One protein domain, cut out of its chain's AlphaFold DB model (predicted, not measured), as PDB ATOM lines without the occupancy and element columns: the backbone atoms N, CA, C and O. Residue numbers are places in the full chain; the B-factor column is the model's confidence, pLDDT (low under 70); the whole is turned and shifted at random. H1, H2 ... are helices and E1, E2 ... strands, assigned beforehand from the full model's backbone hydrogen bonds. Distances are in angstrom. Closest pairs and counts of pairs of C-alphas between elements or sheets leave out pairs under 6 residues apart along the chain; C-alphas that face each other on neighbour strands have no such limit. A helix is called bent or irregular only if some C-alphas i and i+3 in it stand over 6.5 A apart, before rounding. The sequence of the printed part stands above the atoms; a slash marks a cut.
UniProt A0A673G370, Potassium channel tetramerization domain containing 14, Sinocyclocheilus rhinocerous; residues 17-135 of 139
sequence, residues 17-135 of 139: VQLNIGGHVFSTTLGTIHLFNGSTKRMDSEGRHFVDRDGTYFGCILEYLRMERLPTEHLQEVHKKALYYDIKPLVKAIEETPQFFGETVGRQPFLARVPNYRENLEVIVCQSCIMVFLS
ATOM      1  N   VAL A  17     231.891 293.875 194.744       84.62
ATOM      2  CA  VAL A  17     232.689 294.379 195.854       84.62
ATOM      3  C   VAL A  17     233.833 295.234 195.318       84.62
ATOM      4  O   VAL A  17     234.243 295.126 194.159       84.62
ATOM      5  N   GLN A  18     234.353 296.101 196.177       87.94
ATOM      6  CA  GLN A  18     235.479 296.962 195.845       87.94
ATOM      7  C   GLN A  18     236.779 296.362 196.386       87.94
ATOM      8  O   GLN A  18     236.855 295.929 197.538       87.94
ATOM      9  N   LEU A  19     237.791 296.336 195.525       87.12
ATOM     10  CA  LEU A  19     239.114 295.781 195.772       87.12
ATOM     11  C   LEU A  19     240.158 296.871 195.520       87.12
ATOM     12  O   LEU A  19     240.316 297.338 194.398       87.12
ATOM     13  N   ASN A  20     240.866 297.269 196.564       87.25
ATOM     14  CA  ASN A  20     241.963 298.219 196.531       87.25
ATOM     15  C   ASN A  20     243.303 297.468 196.465       87.25
ATOM     16  O   ASN A  20     243.622 296.674 197.349       87.25
ATOM     17  N   ILE A  21     244.087 297.713 195.418       86.44
ATOM     18  CA  ILE A  21     245.371 297.056 195.159       86.44
ATOM     19  C   ILE A  21     246.456 298.124 195.126       86.44
ATOM     20  O   ILE A  21     246.619 298.820 194.124       86.44
ATOM     21  N   GLY A  22     247.141 298.295 196.261       84.06
ATOM     22  CA  GLY A  22     248.233 299.259 196.426       84.06
ATOM     23  C   GLY A  22     247.856 300.700 196.086       84.06
ATOM     24  O   GLY A  22     248.703 301.444 195.605       84.06
ATOM     25  N   GLY A  23     246.591 301.083 196.290       84.06
ATOM     26  CA  GLY A  23     246.059 302.409 195.962       84.06
ATOM     27  C   GLY A  23     245.153 302.439 194.727       84.06
ATOM     28  O   GLY A  23     244.433 303.417 194.535       84.06
ATOM     29  N   HIS A  24     245.122 301.377 193.916       86.56
ATOM     30  CA  HIS A  24     244.214 301.272 192.773       86.56
ATOM     31  C   HIS A  24     242.903 300.597 193.172       86.56
ATOM     32  O   HIS A  24     242.888 299.419 193.529       86.56
ATOM     33  N   VAL A  25     241.790 301.323 193.078       87.81
ATOM     34  CA  VAL A  25     240.462 300.792 193.404       87.81
ATOM     35  C   VAL A  25     239.815 300.179 192.164       87.81
ATOM     36  O   VAL A  25     239.539 300.862 191.181       87.81
ATOM     37  N   PHE A  26     239.524 298.885 192.238       86.38
ATOM     38  CA  PHE A  26     238.809 298.122 191.225       86.38
ATOM     39  C   PHE A  26     237.447 297.676 191.755       86.38
ATOM     40  O   PHE A  26     237.315 297.243 192.898       86.38
ATOM     41  N   SER A  27     236.427 297.724 190.901       87.38
ATOM     42  CA  SER A  27     235.126 297.113 191.189       87.38
ATOM     43  C   SER A  27     235.074 295.739 190.538       87.38
ATOM     44  O   SER A  27     235.243 295.619 189.320       87.38
ATOM     45  N   THR A  28     234.882 294.690 191.333       85.81
ATOM     46  CA  THR A  28     234.872 293.304 190.854       85.81
ATOM     47  C   THR A  28     233.854 292.451 191.596       85.81
ATOM     48  O   THR A  28     233.216 292.930 192.521       85.81
ATOM     49  N   THR A  29     233.636 291.206 191.179       82.25
ATOM     50  CA  THR A  29     232.706 290.306 191.870       82.25
ATOM     51  C   THR A  29     233.439 289.399 192.852       82.25
ATOM     52  O   THR A  29     234.613 289.069 192.657       82.25
ATOM     53  N   LEU A  30     232.734 288.934 193.889       77.31
ATOM     54  CA  LEU A  30     233.263 287.906 194.794       77.31
ATOM     55  C   LEU A  30     233.684 286.641 194.036       77.31
ATOM     56  O   LEU A  30     234.666 286.008 194.409       77.31
ATOM     57  N   GLY A  31     233.003 286.293 192.936       75.56
ATOM     58  CA  GLY A  31     233.412 285.189 192.067       75.56
ATOM     59  C   GLY A  31     234.832 285.362 191.518       75.56
ATOM     60  O   GLY A  31     235.634 284.434 191.603       75.56
ATOM     61  N   THR A  32     235.167 286.556 191.024       77.62
ATOM     62  CA  THR A  32     236.518 286.877 190.540       77.62
ATOM     63  C   THR A  32     237.539 286.932 191.673       77.62
ATOM     64  O   THR A  32     238.675 286.517 191.478       77.62
ATOM     65  N   ILE A  33     237.147 287.372 192.871       75.81
ATOM     66  CA  ILE A  33     238.036 287.343 194.044       75.81
ATOM     67  C   ILE A  33     238.311 285.913 194.497       75.81
ATOM     68  O   ILE A  33     239.432 285.609 194.858       75.81
ATOM     69  N   HIS A  34     237.342 285.001 194.435       71.56
ATOM     70  CA  HIS A  34     237.600 283.593 194.742       71.56
ATOM     71  C   HIS A  34     238.527 282.919 193.725       71.56
ATOM     72  O   HIS A  34     239.284 282.025 194.094       71.56
ATOM     73  N   LEU A  35     238.468 283.339 192.460       71.25
ATOM     74  CA  LEU A  35     239.417 282.919 191.423       71.25
ATOM     75  C   LEU A  35     240.807 283.520 191.668       71.25
ATOM     76  O   LEU A  35     241.828 282.886 191.411       71.25
ATOM     77  N   PHE A  36     240.840 284.738 192.197       71.06
ATOM     78  CA  PHE A  36     242.046 285.420 192.613       71.06
ATOM     79  C   PHE A  36     242.467 284.951 194.012       71.06
ATOM     80  O   PHE A  36     242.122 285.551 195.023       71.06
ATOM     81  N   ASN A  37     243.288 283.903 194.088       63.56
ATOM     82  CA  ASN A  37     243.791 283.331 195.349       63.56
ATOM     83  C   ASN A  37     244.659 284.301 196.201       63.56
ATOM     84  O   ASN A  37     245.285 283.903 197.185       63.56
ATOM     85  N   GLY A  38     244.727 285.583 195.834       61.69
ATOM     86  CA  GLY A  38     245.317 286.637 196.640       61.69
ATOM     87  C   GLY A  38     244.473 286.859 197.887       61.69
ATOM     88  O   GLY A  38     243.402 287.450 197.836       61.69
ATOM     89  N   SER A  39     244.962 286.380 199.027       56.75
ATOM     90  CA  SER A  39     244.319 286.500 200.334       56.75
ATOM     91  C   SER A  39     243.962 287.955 200.687       56.75
ATOM     92  O   SER A  39     244.770 288.674 201.276       56.75
ATOM     93  N   THR A  40     242.730 288.379 200.406       63.12
ATOM     94  CA  THR A  40     242.168 289.694 200.763       63.12
ATOM     95  C   THR A  40     241.742 289.747 202.235       63.12
ATOM     96  O   THR A  40     240.639 290.182 202.567       63.12
ATOM     97  N   LYS A  41     242.594 289.265 203.149       63.22
ATOM     98  CA  LYS A  41     242.288 289.217 204.594       63.22
ATOM     99  C   LYS A  41     242.297 290.597 205.260       63.22
ATOM    100  O   LYS A  41     241.982 290.698 206.441       63.22
ATOM    101  N   ARG A  42     242.698 291.639 204.533       73.25
ATOM    102  CA  ARG A  42     242.783 293.013 205.028       73.25
ATOM    103  C   ARG A  42     241.723 293.859 204.342       73.25
ATOM    104  O   ARG A  42     241.453 293.664 203.159       73.25
ATOM    105  N   MET A  43     241.138 294.777 205.098       82.19
ATOM    106  CA  MET A  43     240.266 295.822 204.578       82.19
ATOM    107  C   MET A  43     240.943 297.174 204.792       82.19
ATOM    108  O   MET A  43     241.712 297.324 205.745       82.19
ATOM    109  N   ASP A  44     240.707 298.124 203.894       81.62
ATOM    110  CA  ASP A  44     241.141 299.505 204.095       81.62
ATOM    111  C   ASP A  44     240.220 300.249 205.080       81.62
ATOM    112  O   ASP A  44     239.237 299.703 205.587       81.62
ATOM    113  N   SER A  45     240.546 301.513 205.358       81.12
ATOM    114  CA  SER A  45     239.766 302.389 206.243       81.12
ATOM    115  C   SER A  45     238.333 302.650 205.769       81.12
ATOM    116  O   SER A  45     237.511 303.107 206.556       81.12
ATOM    117  N   GLU A  46     238.026 302.368 204.505       81.19
ATOM    118  CA  GLU A  46     236.706 302.534 203.891       81.19
ATOM    119  C   GLU A  46     235.967 301.191 203.743       81.19
ATOM    120  O   GLU A  46     234.905 301.122 203.130       81.19
ATOM    121  N   GLY A  47     236.506 300.109 204.323       80.94
ATOM    122  CA  GLY A  47     235.882 298.787 204.322       80.94
ATOM    123  C   GLY A  47     236.032 298.019 203.007       80.94
ATOM    124  O   GLY A  47     235.323 297.037 202.788       80.94
ATOM    125  N   ARG A  48     236.943 298.433 202.118       85.12
ATOM    126  CA  ARG A  48     237.217 297.730 200.854       85.12
ATOM    127  C   ARG A  48     238.282 296.669 201.049       85.12
ATOM    128  O   ARG A  48     239.195 296.855 201.847       85.12
ATOM    129  N   HIS A  49     238.228 295.584 200.280       84.50
ATOM    130  CA  HIS A  49     239.280 294.567 200.313       84.50
ATOM    131  C   HIS A  49     240.614 295.187 199.900       84.50
ATOM    132  O   HIS A  49     240.695 295.776 198.832       84.50
ATOM    133  N   PHE A  50     241.652 295.052 200.721       83.81
ATOM    134  CA  PHE A  50     242.958 295.643 200.460       83.81
ATOM    135  C   PHE A  50     244.015 294.577 200.187       83.81
ATOM    136  O   PHE A  50     244.169 293.605 200.935       83.81
ATOM    137  N   VAL A  51     244.779 294.806 199.126       83.12
ATOM    138  CA  VAL A  51     245.936 294.016 198.731       83.12
ATOM    139  C   VAL A  51     247.119 294.964 198.598       83.12
ATOM    140  O   VAL A  51     247.112 295.874 197.774       83.12
ATOM    141  N   ASP A  52     248.156 294.731 199.393       83.19
ATOM    142  CA  ASP A  52     249.387 295.525 199.377       83.19
ATOM    143  C   ASP A  52     250.283 295.127 198.191       83.19
ATOM    144  O   ASP A  52     251.295 294.433 198.338       83.19
ATOM    145  N   ARG A  53     249.824 295.428 196.974       78.88
ATOM    146  CA  ARG A  53     250.497 295.078 195.718       78.88
ATOM    147  C   ARG A  53     250.314 296.178 194.691       78.88
ATOM    148  O   ARG A  53     249.348 296.919 194.734       78.88
ATOM    149  N   ASP A  54     251.221 296.227 193.728       80.88
ATOM    150  CA  ASP A  54     251.110 297.129 192.587       80.88
ATOM    151  C   ASP A  54     249.986 296.677 191.636       80.88
ATOM    152  O   ASP A  54     250.073 295.610 191.014       80.88
ATOM    153  N   GLY A  55     248.941 297.504 191.563       80.31
ATOM    154  CA  GLY A  55     247.721 297.289 190.790       80.31
ATOM    155  C   GLY A  55     247.784 297.738 189.330       80.31
ATOM    156  O   GLY A  55     246.789 297.557 188.630       80.31
ATOM    157  N   THR A  56     248.913 298.269 188.846       85.19
ATOM    158  CA  THR A  56     249.036 298.871 187.501       85.19
ATOM    159  C   THR A  56     248.507 297.965 186.380       85.19
ATOM    160  O   THR A  56     247.727 298.399 185.540       85.19
ATOM    161  N   TYR A  57     248.856 296.674 186.412       83.25
ATOM    162  CA  TYR A  57     248.450 295.683 185.401       83.25
ATOM    163  C   TYR A  57     247.301 294.775 185.852       83.25
ATOM    164  O   TYR A  57     246.944 293.812 185.172       83.25
ATOM    165  N   PHE A  58     246.710 295.056 187.013       83.94
ATOM    166  CA  PHE A  58     245.652 294.214 187.556       83.94
ATOM    167  C   PHE A  58     244.357 294.297 186.742       83.94
ATOM    168  O   PHE A  58     243.608 293.325 186.673       83.94
ATOM    169  N   GLY A  59     244.122 295.421 186.059       85.12
ATOM    170  CA  GLY A  59     243.004 295.570 185.127       85.12
ATOM    171  C   GLY A  59     243.011 294.506 184.026       85.12
ATOM    172  O   GLY A  59     241.990 293.860 183.807       85.12
ATOM    173  N   CYS A  60     244.171 294.241 183.417       84.75
ATOM    174  CA  CYS A  60     244.327 293.209 182.385       84.75
ATOM    175  C   CYS A  60     244.022 291.806 182.926       84.75
ATOM    176  O   CYS A  60     243.403 290.987 182.251       84.75
ATOM    177  N   ILE A  61     244.419 291.535 184.170       83.94
ATOM    178  CA  ILE A  61     244.134 290.263 184.841       83.94
ATOM    179  C   ILE A  61     242.629 290.111 185.081       83.94
ATOM    180  O   ILE A  61     242.069 289.048 184.827       83.94
ATOM    181  N   LEU A  62     241.955 291.167 185.545       84.75
ATOM    182  CA  LEU A  62     240.502 291.157 185.719       84.75
ATOM    183  C   LEU A  62     239.765 290.962 184.395       84.75
ATOM    184  O   LEU A  62     238.762 290.254 184.362       84.75
ATOM    185  N   GLU A  63     240.241 291.589 183.323       85.50
ATOM    186  CA  GLU A  63     239.668 291.440 181.989       85.50
ATOM    187  C   GLU A  63     239.780 289.993 181.501       85.50
ATOM    188  O   GLU A  63     238.782 289.412 181.070       85.50
ATOM    189  N   TYR A  64     240.947 289.376 181.690       85.19
ATOM    190  CA  TYR A  64     241.145 287.959 181.412       85.19
ATOM    191  C   TYR A  64     240.224 287.069 182.255       85.19
ATOM    192  O   TYR A  64     239.555 286.192 181.725       85.19
ATOM    193  N   LEU A  65     240.100 287.313 183.561       81.56
ATOM    194  CA  LEU A  65     239.223 286.507 184.420       81.56
ATOM    195  C   LEU A  65     237.724 286.661 184.091       81.56
ATOM    196  O   LEU A  65     236.924 285.839 184.533       81.56
ATOM    197  N   ARG A  66     237.326 287.719 183.372       81.12
ATOM    198  CA  ARG A  66     235.927 287.984 182.991       81.12
ATOM    199  C   ARG A  66     235.586 287.512 181.585       81.12
ATOM    200  O   ARG A  66     234.495 286.995 181.380       81.12
ATOM    201  N   MET A  67     236.477 287.773 180.633       81.00
ATOM    202  CA  MET A  67     236.240 287.589 179.200       81.00
ATOM    203  C   MET A  67     237.215 286.598 178.557       81.00
ATOM    204  O   MET A  67     237.141 286.396 177.351       81.00
ATOM    205  N   GLU A  68     238.157 286.037 179.325       77.06
ATOM    206  CA  GLU A  68     239.268 285.201 178.834       77.06
ATOM    207  C   GLU A  68     240.117 285.902 177.759       77.06
ATOM    208  O   GLU A  68     240.825 285.278 176.972       77.06
ATOM    209  N   ARG A  69     240.074 287.240 177.739       78.56
ATOM    210  CA  ARG A  69     240.787 288.071 176.775       78.56
ATOM    211  C   ARG A  69     242.199 288.367 177.268       78.56
ATOM    212  O   ARG A  69     242.388 288.859 178.379       78.56
ATOM    213  N   LEU A  70     243.184 288.098 176.418       78.88
ATOM    214  CA  LEU A  70     244.580 288.423 176.685       78.88
ATOM    215  C   LEU A  70     244.874 289.906 176.420       78.88
ATOM    216  O   LEU A  70     244.333 290.478 175.466       78.88
ATOM    217  N   PRO A  71     245.750 290.533 177.223       78.06
ATOM    218  CA  PRO A  71     246.247 291.867 176.918       78.06
ATOM    219  C   PRO A  71     247.066 291.832 175.625       78.06
ATOM    220  O   PRO A  71     247.772 290.868 175.356       78.06
ATOM    221  N   THR A  72     246.967 292.878 174.808       70.75
ATOM    222  CA  THR A  72     247.793 293.028 173.592       70.75
ATOM    223  C   THR A  72     249.051 293.861 173.862       70.75
ATOM    224  O   THR A  72     250.016 293.799 173.108       70.75
ATOM    225  N   GLU A  73     249.059 294.617 174.958       73.62
ATOM    226  CA  GLU A  73     250.140 295.514 175.367       73.62
ATOM    227  C   GLU A  73     250.726 295.048 176.707       73.62
ATOM    228  O   GLU A  73     250.021 294.451 177.522       73.62
ATOM    229  N   HIS A  74     252.015 295.317 176.946       78.06
ATOM    230  CA  HIS A  74     252.711 294.970 178.198       78.06
ATOM    231  C   HIS A  74     252.631 293.478 178.586       78.06
ATOM    232  O   HIS A  74     252.522 293.112 179.759       78.06
ATOM    233  N   LEU A  75     252.675 292.593 177.581       79.38
ATOM    234  CA  LEU A  75     252.509 291.147 177.749       79.38
ATOM    235  C   LEU A  75     253.532 290.548 178.734       79.38
ATOM    236  O   LEU A  75     253.190 289.685 179.537       79.38
ATOM    237  N   GLN A  76     254.775 291.042 178.706       80.62
ATOM    238  CA  GLN A  76     255.868 290.613 179.588       80.62
ATOM    239  C   GLN A  76     255.601 290.977 181.055       80.62
ATOM    240  O   GLN A  76     255.825 290.172 181.964       80.62
ATOM    241  N   GLU A  77     255.113 292.190 181.308       84.25
ATOM    242  CA  GLU A  77     254.757 292.659 182.642       84.25
ATOM    243  C   GLU A  77     253.552 291.889 183.176       84.25
ATOM    244  O   GLU A  77     253.589 291.411 184.313       84.25
ATOM    245  N   VAL A  78     252.520 291.692 182.348       85.06
ATOM    246  CA  VAL A  78     251.345 290.902 182.734       85.06
ATOM    247  C   VAL A  78     251.730 289.447 182.990       85.06
ATOM    248  O   VAL A  78     251.267 288.880 183.976       85.06
ATOM    249  N   HIS A  79     252.632 288.858 182.200       84.81
ATOM    250  CA  HIS A  79     253.145 287.506 182.428       84.81
ATOM    251  C   HIS A  79     253.820 287.364 183.799       84.81
ATOM    252  O   HIS A  79     253.482 286.469 184.576       84.81
ATOM    253  N   LYS A  80     254.717 288.295 184.160       85.25
ATOM    254  CA  LYS A  80     255.366 288.311 185.486       85.25
ATOM    255  C   LYS A  80     254.344 288.406 186.617       85.25
ATOM    256  O   LYS A  80     254.491 287.745 187.643       85.25
ATOM    257  N   LYS A  81     253.304 289.222 186.437       85.25
ATOM    258  CA  LYS A  81     252.215 289.352 187.412       85.25
ATOM    259  C   LYS A  81     251.382 288.069 187.478       85.25
ATOM    260  O   LYS A  81     251.101 287.605 188.574       85.25
ATOM    261  N   ALA A  82     251.045 287.461 186.343       84.94
ATOM    262  CA  ALA A  82     250.290 286.212 186.267       84.94
ATOM    263  C   ALA A  82     251.013 285.054 186.973       84.94
ATOM    264  O   ALA A  82     250.381 284.330 187.740       84.94
ATOM    265  N   LEU A  83     252.337 284.943 186.793       85.00
ATOM    266  CA  LEU A  83     253.189 284.010 187.537       85.00
ATOM    267  C   LEU A  83     253.160 284.292 189.043       85.00
ATOM    268  O   LEU A  83     253.020 283.374 189.845       85.00
ATOM    269  N   TYR A  84     253.258 285.564 189.437       83.06
ATOM    270  CA  TYR A  84     253.239 285.963 190.845       83.06
ATOM    271  C   TYR A  84     251.899 285.661 191.535       83.06
ATOM    272  O   TYR A  84     251.872 285.283 192.704       83.06
ATOM    273  N   TYR A  85     250.786 285.822 190.819       77.81
ATOM    274  CA  TYR A  85     249.442 285.520 191.315       77.81
ATOM    275  C   TYR A  85     249.038 284.045 191.140       77.81
ATOM    276  O   TYR A  85     247.906 283.696 191.470       77.81
ATOM    277  N   ASP A  86     249.938 283.195 190.631       80.75
ATOM    278  CA  ASP A  86     249.703 281.779 190.306       80.75
ATOM    279  C   ASP A  86     248.450 281.552 189.433       80.75
ATOM    280  O   ASP A  86     247.708 280.578 189.574       80.75
ATOM    281  N   ILE A  87     248.195 282.468 188.490       82.50
ATOM    282  CA  ILE A  87     247.080 282.357 187.541       82.50
ATOM    283  C   ILE A  87     247.547 281.517 186.354       82.50
ATOM    284  O   ILE A  87     247.790 282.014 185.255       82.50
ATOM    285  N   LYS A  88     247.652 280.208 186.586       82.44
ATOM    286  CA  LYS A  88     248.052 279.201 185.589       82.44
ATOM    287  C   LYS A  88     247.377 279.342 184.217       82.44
ATOM    288  O   LYS A  88     248.102 279.268 183.225       82.44
ATOM    289  N   PRO A  89     246.046 279.554 184.108       82.50
ATOM    290  CA  PRO A  89     245.420 279.676 182.791       82.50
ATOM    291  C   PRO A  89     245.912 280.916 182.028       82.50
ATOM    292  O   PRO A  89     246.171 280.820 180.833       82.50
ATOM    293  N   LEU A  90     246.142 282.039 182.720       84.38
ATOM    294  CA  LEU A  90     246.656 283.267 182.110       84.38
ATOM    295  C   LEU A  90     248.113 283.114 181.666       84.38
ATOM    296  O   LEU A  90     248.455 283.529 180.565       84.38
ATOM    297  N   VAL A  91     248.958 282.497 182.497       84.75
ATOM    298  CA  VAL A  91     250.365 282.217 182.152       84.75
ATOM    299  C   VAL A  91     250.435 281.390 180.872       84.75
ATOM    300  O   VAL A  91     251.069 281.808 179.907       84.75
ATOM    301  N   LYS A  92     249.699 280.275 180.829       82.81
ATOM    302  CA  LYS A  92     249.663 279.387 179.668       82.81
ATOM    303  C   LYS A  92     249.160 280.105 178.412       82.81
ATOM    304  O   LYS A  92     249.767 279.989 177.356       82.81
ATOM    305  N   ALA A  93     248.082 280.877 178.534       81.31
ATOM    306  CA  ALA A  93     247.515 281.611 177.410       81.31
ATOM    307  C   ALA A  93     248.490 282.676 176.860       81.31
ATOM    308  O   ALA A  93     248.593 282.850 175.647       81.31
ATOM    309  N   ILE A  94     249.264 283.342 177.728       82.19
ATOM    310  CA  ILE A  94     250.327 284.267 177.305       82.19
ATOM    311  C   ILE A  94     251.466 283.516 176.599       82.19
ATOM    312  O   ILE A  94     251.906 283.948 175.535       82.19
ATOM    313  N   GLU A  95     251.918 282.386 177.143       75.50
ATOM    314  CA  GLU A  95     252.983 281.568 176.543       75.50
ATOM    315  C   GLU A  95     252.597 280.991 175.168       75.50
ATOM    316  O   GLU A  95     253.448 280.879 174.286       75.50
ATOM    317  N   GLU A  96     251.314 280.684 174.956       70.69
ATOM    318  CA  GLU A  96     250.757 280.242 173.669       70.69
ATOM    319  C   GLU A  96     250.617 281.385 172.645       70.69
ATOM    320  O   GLU A  96     250.391 281.140 171.457       70.69
ATOM    321  N   THR A  97     250.765 282.647 173.066       68.12
ATOM    322  CA  THR A  97     250.600 283.791 172.166       68.12
ATOM    323  C   THR A  97     251.830 283.941 171.253       68.12
ATOM    324  O   THR A  97     252.960 283.992 171.752       68.12
ATOM    325  N   PRO A  98     251.663 284.124 169.923       62.75
ATOM    326  CA  PRO A  98     252.785 284.250 168.983       62.75
ATOM    327  C   PRO A  98     253.766 285.377 169.331       62.75
ATOM    328  O   PRO A  98     254.965 285.268 169.068       62.75
ATOM    329  N   GLN A  99     253.257 286.451 169.946       64.31
ATOM    330  CA  GLN A  99     254.039 287.598 170.409       64.31
ATOM    331  C   GLN A  99     255.059 287.197 171.488       64.31
ATOM    332  O   GLN A  99     256.224 287.574 171.402       64.31
ATOM    333  N   PHE A 100     254.656 286.368 172.457       63.03
ATOM    334  CA  PHE A 100     255.535 285.904 173.533       63.03
ATOM    335  C   PHE A 100     256.503 284.811 173.063       63.03
ATOM    336  O   PHE A 100     257.691 284.830 173.404       63.03
ATOM    337  N   PHE A 101     256.005 283.877 172.241       56.41
ATOM    338  CA  PHE A 101     256.798 282.781 171.679       56.41
ATOM    339  C   PHE A 101     257.937 283.298 170.787       56.41
ATOM    340  O   PHE A 101     259.084 282.847 170.891       56.41
ATOM    341  N   GLY A 102     257.638 284.291 169.942       51.53
ATOM    342  CA  GLY A 102     258.607 284.912 169.042       51.53
ATOM    343  C   GLY A 102     259.743 285.628 169.774       51.53
ATOM    344  O   GLY A 102     260.891 285.546 169.338       51.53
ATOM    345  N   GLU A 103     259.458 286.289 170.897       53.22
ATOM    346  CA  GLU A 103     260.461 287.025 171.677       53.22
ATOM    347  C   GLU A 103     261.320 286.118 172.567       53.22
ATOM    348  O   GLU A 103     262.545 286.263 172.577       53.22
ATOM    349  N   THR A 104     260.702 285.162 173.269       48.62
ATOM    350  CA  THR A 104     261.365 284.384 174.331       48.62
ATOM    351  C   THR A 104     261.996 283.083 173.821       48.62
ATOM    352  O   THR A 104     263.083 282.711 174.261       48.62
ATOM    353  N   VAL A 105     261.348 282.387 172.878       47.84
ATOM    354  CA  VAL A 105     261.747 281.027 172.456       47.84
ATOM    355  C   VAL A 105     262.406 281.029 171.073       47.84
ATOM    356  O   VAL A 105     263.344 280.272 170.831       47.84
ATOM    357  N   GLY A 106     261.956 281.911 170.174       49.41
ATOM    358  CA  GLY A 106     262.453 281.988 168.797       49.41
ATOM    359  C   GLY A 106     263.618 282.956 168.597       49.41
ATOM    360  O   GLY A 106     264.651 282.567 168.061       49.41
ATOM    361  N   ARG A 107     263.474 284.228 168.993       50.59
ATOM    362  CA  ARG A 107     264.454 285.265 168.636       50.59
ATOM    363  C   ARG A 107     265.706 285.235 169.494       50.59
ATOM    364  O   ARG A 107     266.780 285.030 168.952       50.59
ATOM    365  N   GLN A 108     265.623 285.444 170.804       50.75
ATOM    366  CA  GLN A 108     266.829 285.692 171.612       50.75
ATOM    367  C   GLN A 108     267.846 284.529 171.628       50.75
ATOM    368  O   GLN A 108     269.034 284.792 171.419       50.75
ATOM    369  N   PRO A 109     267.438 283.252 171.779       52.56
ATOM    370  CA  PRO A 109     268.382 282.130 171.750       52.56
ATOM    371  C   PRO A 109     268.974 281.870 170.356       52.56
ATOM    372  O   PRO A 109     270.115 281.422 170.244       52.56
ATOM    373  N   PHE A 110     268.214 282.153 169.293       52.03
ATOM    374  CA  PHE A 110     268.673 282.039 167.908       52.03
ATOM    375  C   PHE A 110     269.643 283.170 167.543       52.03
ATOM    376  O   PHE A 110     270.717 282.922 167.006       52.03
ATOM    377  N   LEU A 111     269.303 284.406 167.916       51.59
ATOM    378  CA  LEU A 111     270.108 285.615 167.730       51.59
ATOM    379  C   LEU A 111     271.504 285.491 168.339       51.59
ATOM    380  O   LEU A 111     272.482 285.897 167.721       51.59
ATOM    381  N   ALA A 112     271.605 284.893 169.527       58.00
ATOM    382  CA  ALA A 112     272.883 284.673 170.200       58.00
ATOM    383  C   ALA A 112     273.815 283.703 169.445       58.00
ATOM    384  O   ALA A 112     275.018 283.693 169.694       58.00
ATOM    385  N   ARG A 113     273.274 282.880 168.534       57.31
ATOM    386  CA  ARG A 113     274.023 281.863 167.778       57.31
ATOM    387  C   ARG A 113     274.373 282.291 166.352       57.31
ATOM    388  O   ARG A 113     275.135 281.582 165.701       57.31
ATOM    389  N   VAL A 114     273.848 283.419 165.863       52.72
ATOM    390  CA  VAL A 114     274.044 283.867 164.476       52.72
ATOM    391  C   VAL A 114     274.803 285.199 164.444       52.72
ATOM    392  O   VAL A 114     274.210 286.249 164.708       52.72
ATOM    393  N   PRO A 115     276.105 285.204 164.102       53.38
ATOM    394  CA  PRO A 115     276.816 286.448 163.834       53.38
ATOM    395  C   PRO A 115     276.191 287.162 162.618       53.38
ATOM    396  O   PRO A 115     275.761 286.518 161.665       53.38
ATOM    397  N   ASN A 116     276.120 288.495 162.660       56.81
ATOM    398  CA  ASN A 116     275.588 289.362 161.590       56.81
ATOM    399  C   ASN A 116     274.097 289.174 161.222       56.81
ATOM    400  O   ASN A 116     273.668 289.516 160.123       56.81
ATOM    401  N   TYR A 117     273.258 288.721 162.159       56.09
ATOM    402  CA  TYR A 117     271.813 288.532 161.941       56.09
ATOM    403  C   TYR A 117     271.041 289.791 161.486       56.09
ATOM    404  O   TYR A 117     270.019 289.679 160.810       56.09
ATOM    405  N   ARG A 118     271.514 290.995 161.840       53.62
ATOM    406  CA  ARG A 118     270.829 292.271 161.548       53.62
ATOM    407  C   ARG A 118     270.521 292.490 160.064       53.62
ATOM    408  O   ARG A 118     269.549 293.172 159.766       53.62
ATOM    409  N   GLU A 119     271.305 291.912 159.162       54.25
ATOM    410  CA  GLU A 119     271.160 292.122 157.716       54.25
ATOM    411  C   GLU A 119     270.083 291.227 157.074       54.25
ATOM    412  O   GLU A 119     269.605 291.543 155.993       54.25
ATOM    413  N   ASN A 120     269.632 290.157 157.745       46.84
ATOM    414  CA  ASN A 120     268.714 289.155 157.173       46.84
ATOM    415  C   ASN A 120     267.384 289.028 157.943       46.84
ATOM    416  O   ASN A 120     266.729 287.982 157.932       46.84
ATOM    417  N   LEU A 121     266.983 290.101 158.630       51.66
ATOM    418  CA  LEU A 121     265.768 290.165 159.449       51.66
ATOM    419  C   LEU A 121     264.477 289.895 158.653       51.66
ATOM    420  O   LEU A 121     263.565 289.256 159.176       51.66
ATOM    421  N   GLU A 122     264.402 290.339 157.396       48.31
ATOM    422  CA  GLU A 122     263.201 290.206 156.554       48.31
ATOM    423  C   GLU A 122     262.950 288.756 156.103       48.31
ATOM    424  O   GLU A 122     261.808 288.302 156.057       48.31
ATOM    425  N   VAL A 123     264.013 287.982 155.861       46.62
ATOM    426  CA  VAL A 123     263.924 286.606 155.334       46.62
ATOM    427  C   VAL A 123     263.435 285.616 156.402       46.62
ATOM    428  O   VAL A 123     262.682 284.683 156.116       46.62
ATOM    429  N   ILE A 124     263.806 285.842 157.665       50.28
ATOM    430  CA  ILE A 124     263.540 284.910 158.773       50.28
ATOM    431  C   ILE A 124     262.116 285.068 159.321       50.28
ATOM    432  O   ILE A 124     261.504 284.082 159.743       50.28
ATOM    433  N   VAL A 125     261.545 286.276 159.256       50.62
ATOM    434  CA  VAL A 125     260.124 286.509 159.576       50.62
ATOM    435  C   VAL A 125     259.222 285.783 158.568       50.62
ATOM    436  O   VAL A 125     258.231 285.174 158.961       50.62
ATOM    437  N   CYS A 126     259.610 285.727 157.292       45.62
ATOM    438  CA  CYS A 126     258.841 285.020 156.268       45.62
ATOM    439  C   CYS A 126     258.916 283.486 156.384       45.62
ATOM    440  O   CYS A 126     257.910 282.816 156.157       45.62
ATOM    441  N   GLN A 127     260.053 282.905 156.784       43.59
ATOM    442  CA  GLN A 127     260.170 281.443 156.945       43.59
ATOM    443  C   GLN A 127     259.521 280.902 158.227       43.59
ATOM    444  O   GLN A 127     259.037 279.768 158.237       43.59
ATOM    445  N   SER A 128     259.435 281.703 159.292       46.19
ATOM    446  CA  SER A 128     258.748 281.298 160.527       46.19
ATOM    447  C   SER A 128     257.217 281.353 160.408       46.19
ATOM    448  O   SER A 128     256.540 280.513 160.998       46.19
ATOM    449  N   CYS A 129     256.657 282.215 159.548       45.31
ATOM    450  CA  CYS A 129     255.239 282.139 159.172       45.31
ATOM    451  C   CYS A 129     254.887 280.849 158.400       45.31
ATOM    452  O   CYS A 129     253.777 280.337 158.542       45.31
ATOM    453  N   ILE A 130     255.823 280.276 157.634       44.47
ATOM    454  CA  ILE A 130     255.582 279.056 156.841       44.47
ATOM    455  C   ILE A 130     255.539 277.795 157.726       44.47
ATOM    456  O   ILE A 130     254.761 276.881 157.452       44.47
ATOM    457  N   MET A 131     256.291 277.755 158.832       44.28
ATOM    458  CA  MET A 131     256.262 276.614 159.763       44.28
ATOM    459  C   MET A 131     254.973 276.533 160.594       44.28
ATOM    460  O   MET A 131     254.596 275.439 160.995       44.28
ATOM    461  N   VAL A 132     254.272 277.652 160.810       48.91
ATOM    462  CA  VAL A 132     252.962 277.653 161.490       48.91
ATOM    463  C   VAL A 132     251.826 277.321 160.514       48.91
ATOM    464  O   VAL A 132     250.880 276.634 160.888       48.91
ATOM    465  N   PHE A 133     251.930 277.721 159.241       40.69
ATOM    466  CA  PHE A 133     250.914 277.394 158.230       40.69
ATOM    467  C   PHE A 133     250.914 275.912 157.817       40.69
ATOM    468  O   PHE A 133     249.849 275.348 157.572       40.69
ATOM    469  N   LEU A 134     252.073 275.245 157.786       36.75
ATOM    470  CA  LEU A 134     252.149 273.834 157.378       36.75
ATOM    471  C   LEU A 134     251.637 272.843 158.436       36.75
ATOM    472  O   LEU A 134     251.333 271.705 158.090       36.75
ATOM    473  N   SER A 135     251.480 273.254 159.699       40.56
ATOM    474  CA  SER A 135     250.892 272.403 160.747       40.56
ATOM    475  C   SER A 135     249.359 272.446 160.788       40.56
ATOM    476  O   SER A 135     248.756 271.563 161.388       40.56
TER     477      SER A 135
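This is residues 17 to 135 of the 139 residues of the protein "Potassium channel tetramerization domain containing 14" of Sinocyclocheilus rhinocerous (UniProt A0A673G370). A small three-stranded sheet, E1 to E3, with H2 over its strand E2 and H1 only grazing it, makes one end of a long, loose chain of parts. The helical hairpin H3 and H4 follows in the middle, and H5 leads away to H6 at the far end. The printed part has 119 residues, with six named helices and three named strands in the order E1 E2 H1 E3 H2 H3 H4 H5 H6 along the chain, and its class is mostly helix. The sheet is mixed, order E2 E1 E3; the radius of gyration of the C-alphas is 19.0 A, the spans 59 by 28 by 18 A.

E1 is residues 17 to 21, from C-alpha 17 at (232.689, 294.379, 195.854); E2 is 24 to 29, 15.9 A, and E3 is 49 to 51. H1 is 30 to 35, H2 58 to 67, 14.2 A, H3 75 to 84, 14.1 A, and H4 88 to 95. H5, 98 to 111, 17.4 A, is irregular, only just: C-alphas 105 and 108 are 6.9 A apart. H6, 117 to 133, 24.0 A, is irregular, C-alphas 119 and 122 being 8.3 A apart, with a 44 degree kink near residue 124; it ends at C-alpha 133 (250.914, 277.394, 158.230).

E1 and E2 form an antiparallel hairpin, N 19 to O 26 at 2.8 A; E1 and E3 are parallel, N 20 to O 49 at 2.7 A. H1 only grazes the sheet. H1 and H2 touch at the C-alphas of Thr 32 and Leu 65, 6.7 A. H2 and H3 only just touch, with 3 pairs of C-alphas within 8 A, closest Cys 60 and Val 78, 7.4 A. H3 and H4 touch at a shallow tilt of 26 degrees, opposite ways, closest C-alphas Ala 82 and Val 91, 5.7 A. H5 is close but not clearly touching H6, C-alphas 111 and 117 at 6.7 A. In H1 to H4 every O i to N i+4 pair is within hydrogen-bond range; H5 has 4 of 10, with 2 of 11 O i to N i+3 pairs, and H6 5 of 13, with 6 of 14.

The C-alphas of Gly 47 and Asn 116 are farthest apart, 59.1 A. The printed part has no cut; the H1 to E3 link is long. Residues 108 to 123 stand free. Mean pLDDT of the printed part is 70.8, under 70 at 37 to 41 and 97 to 135.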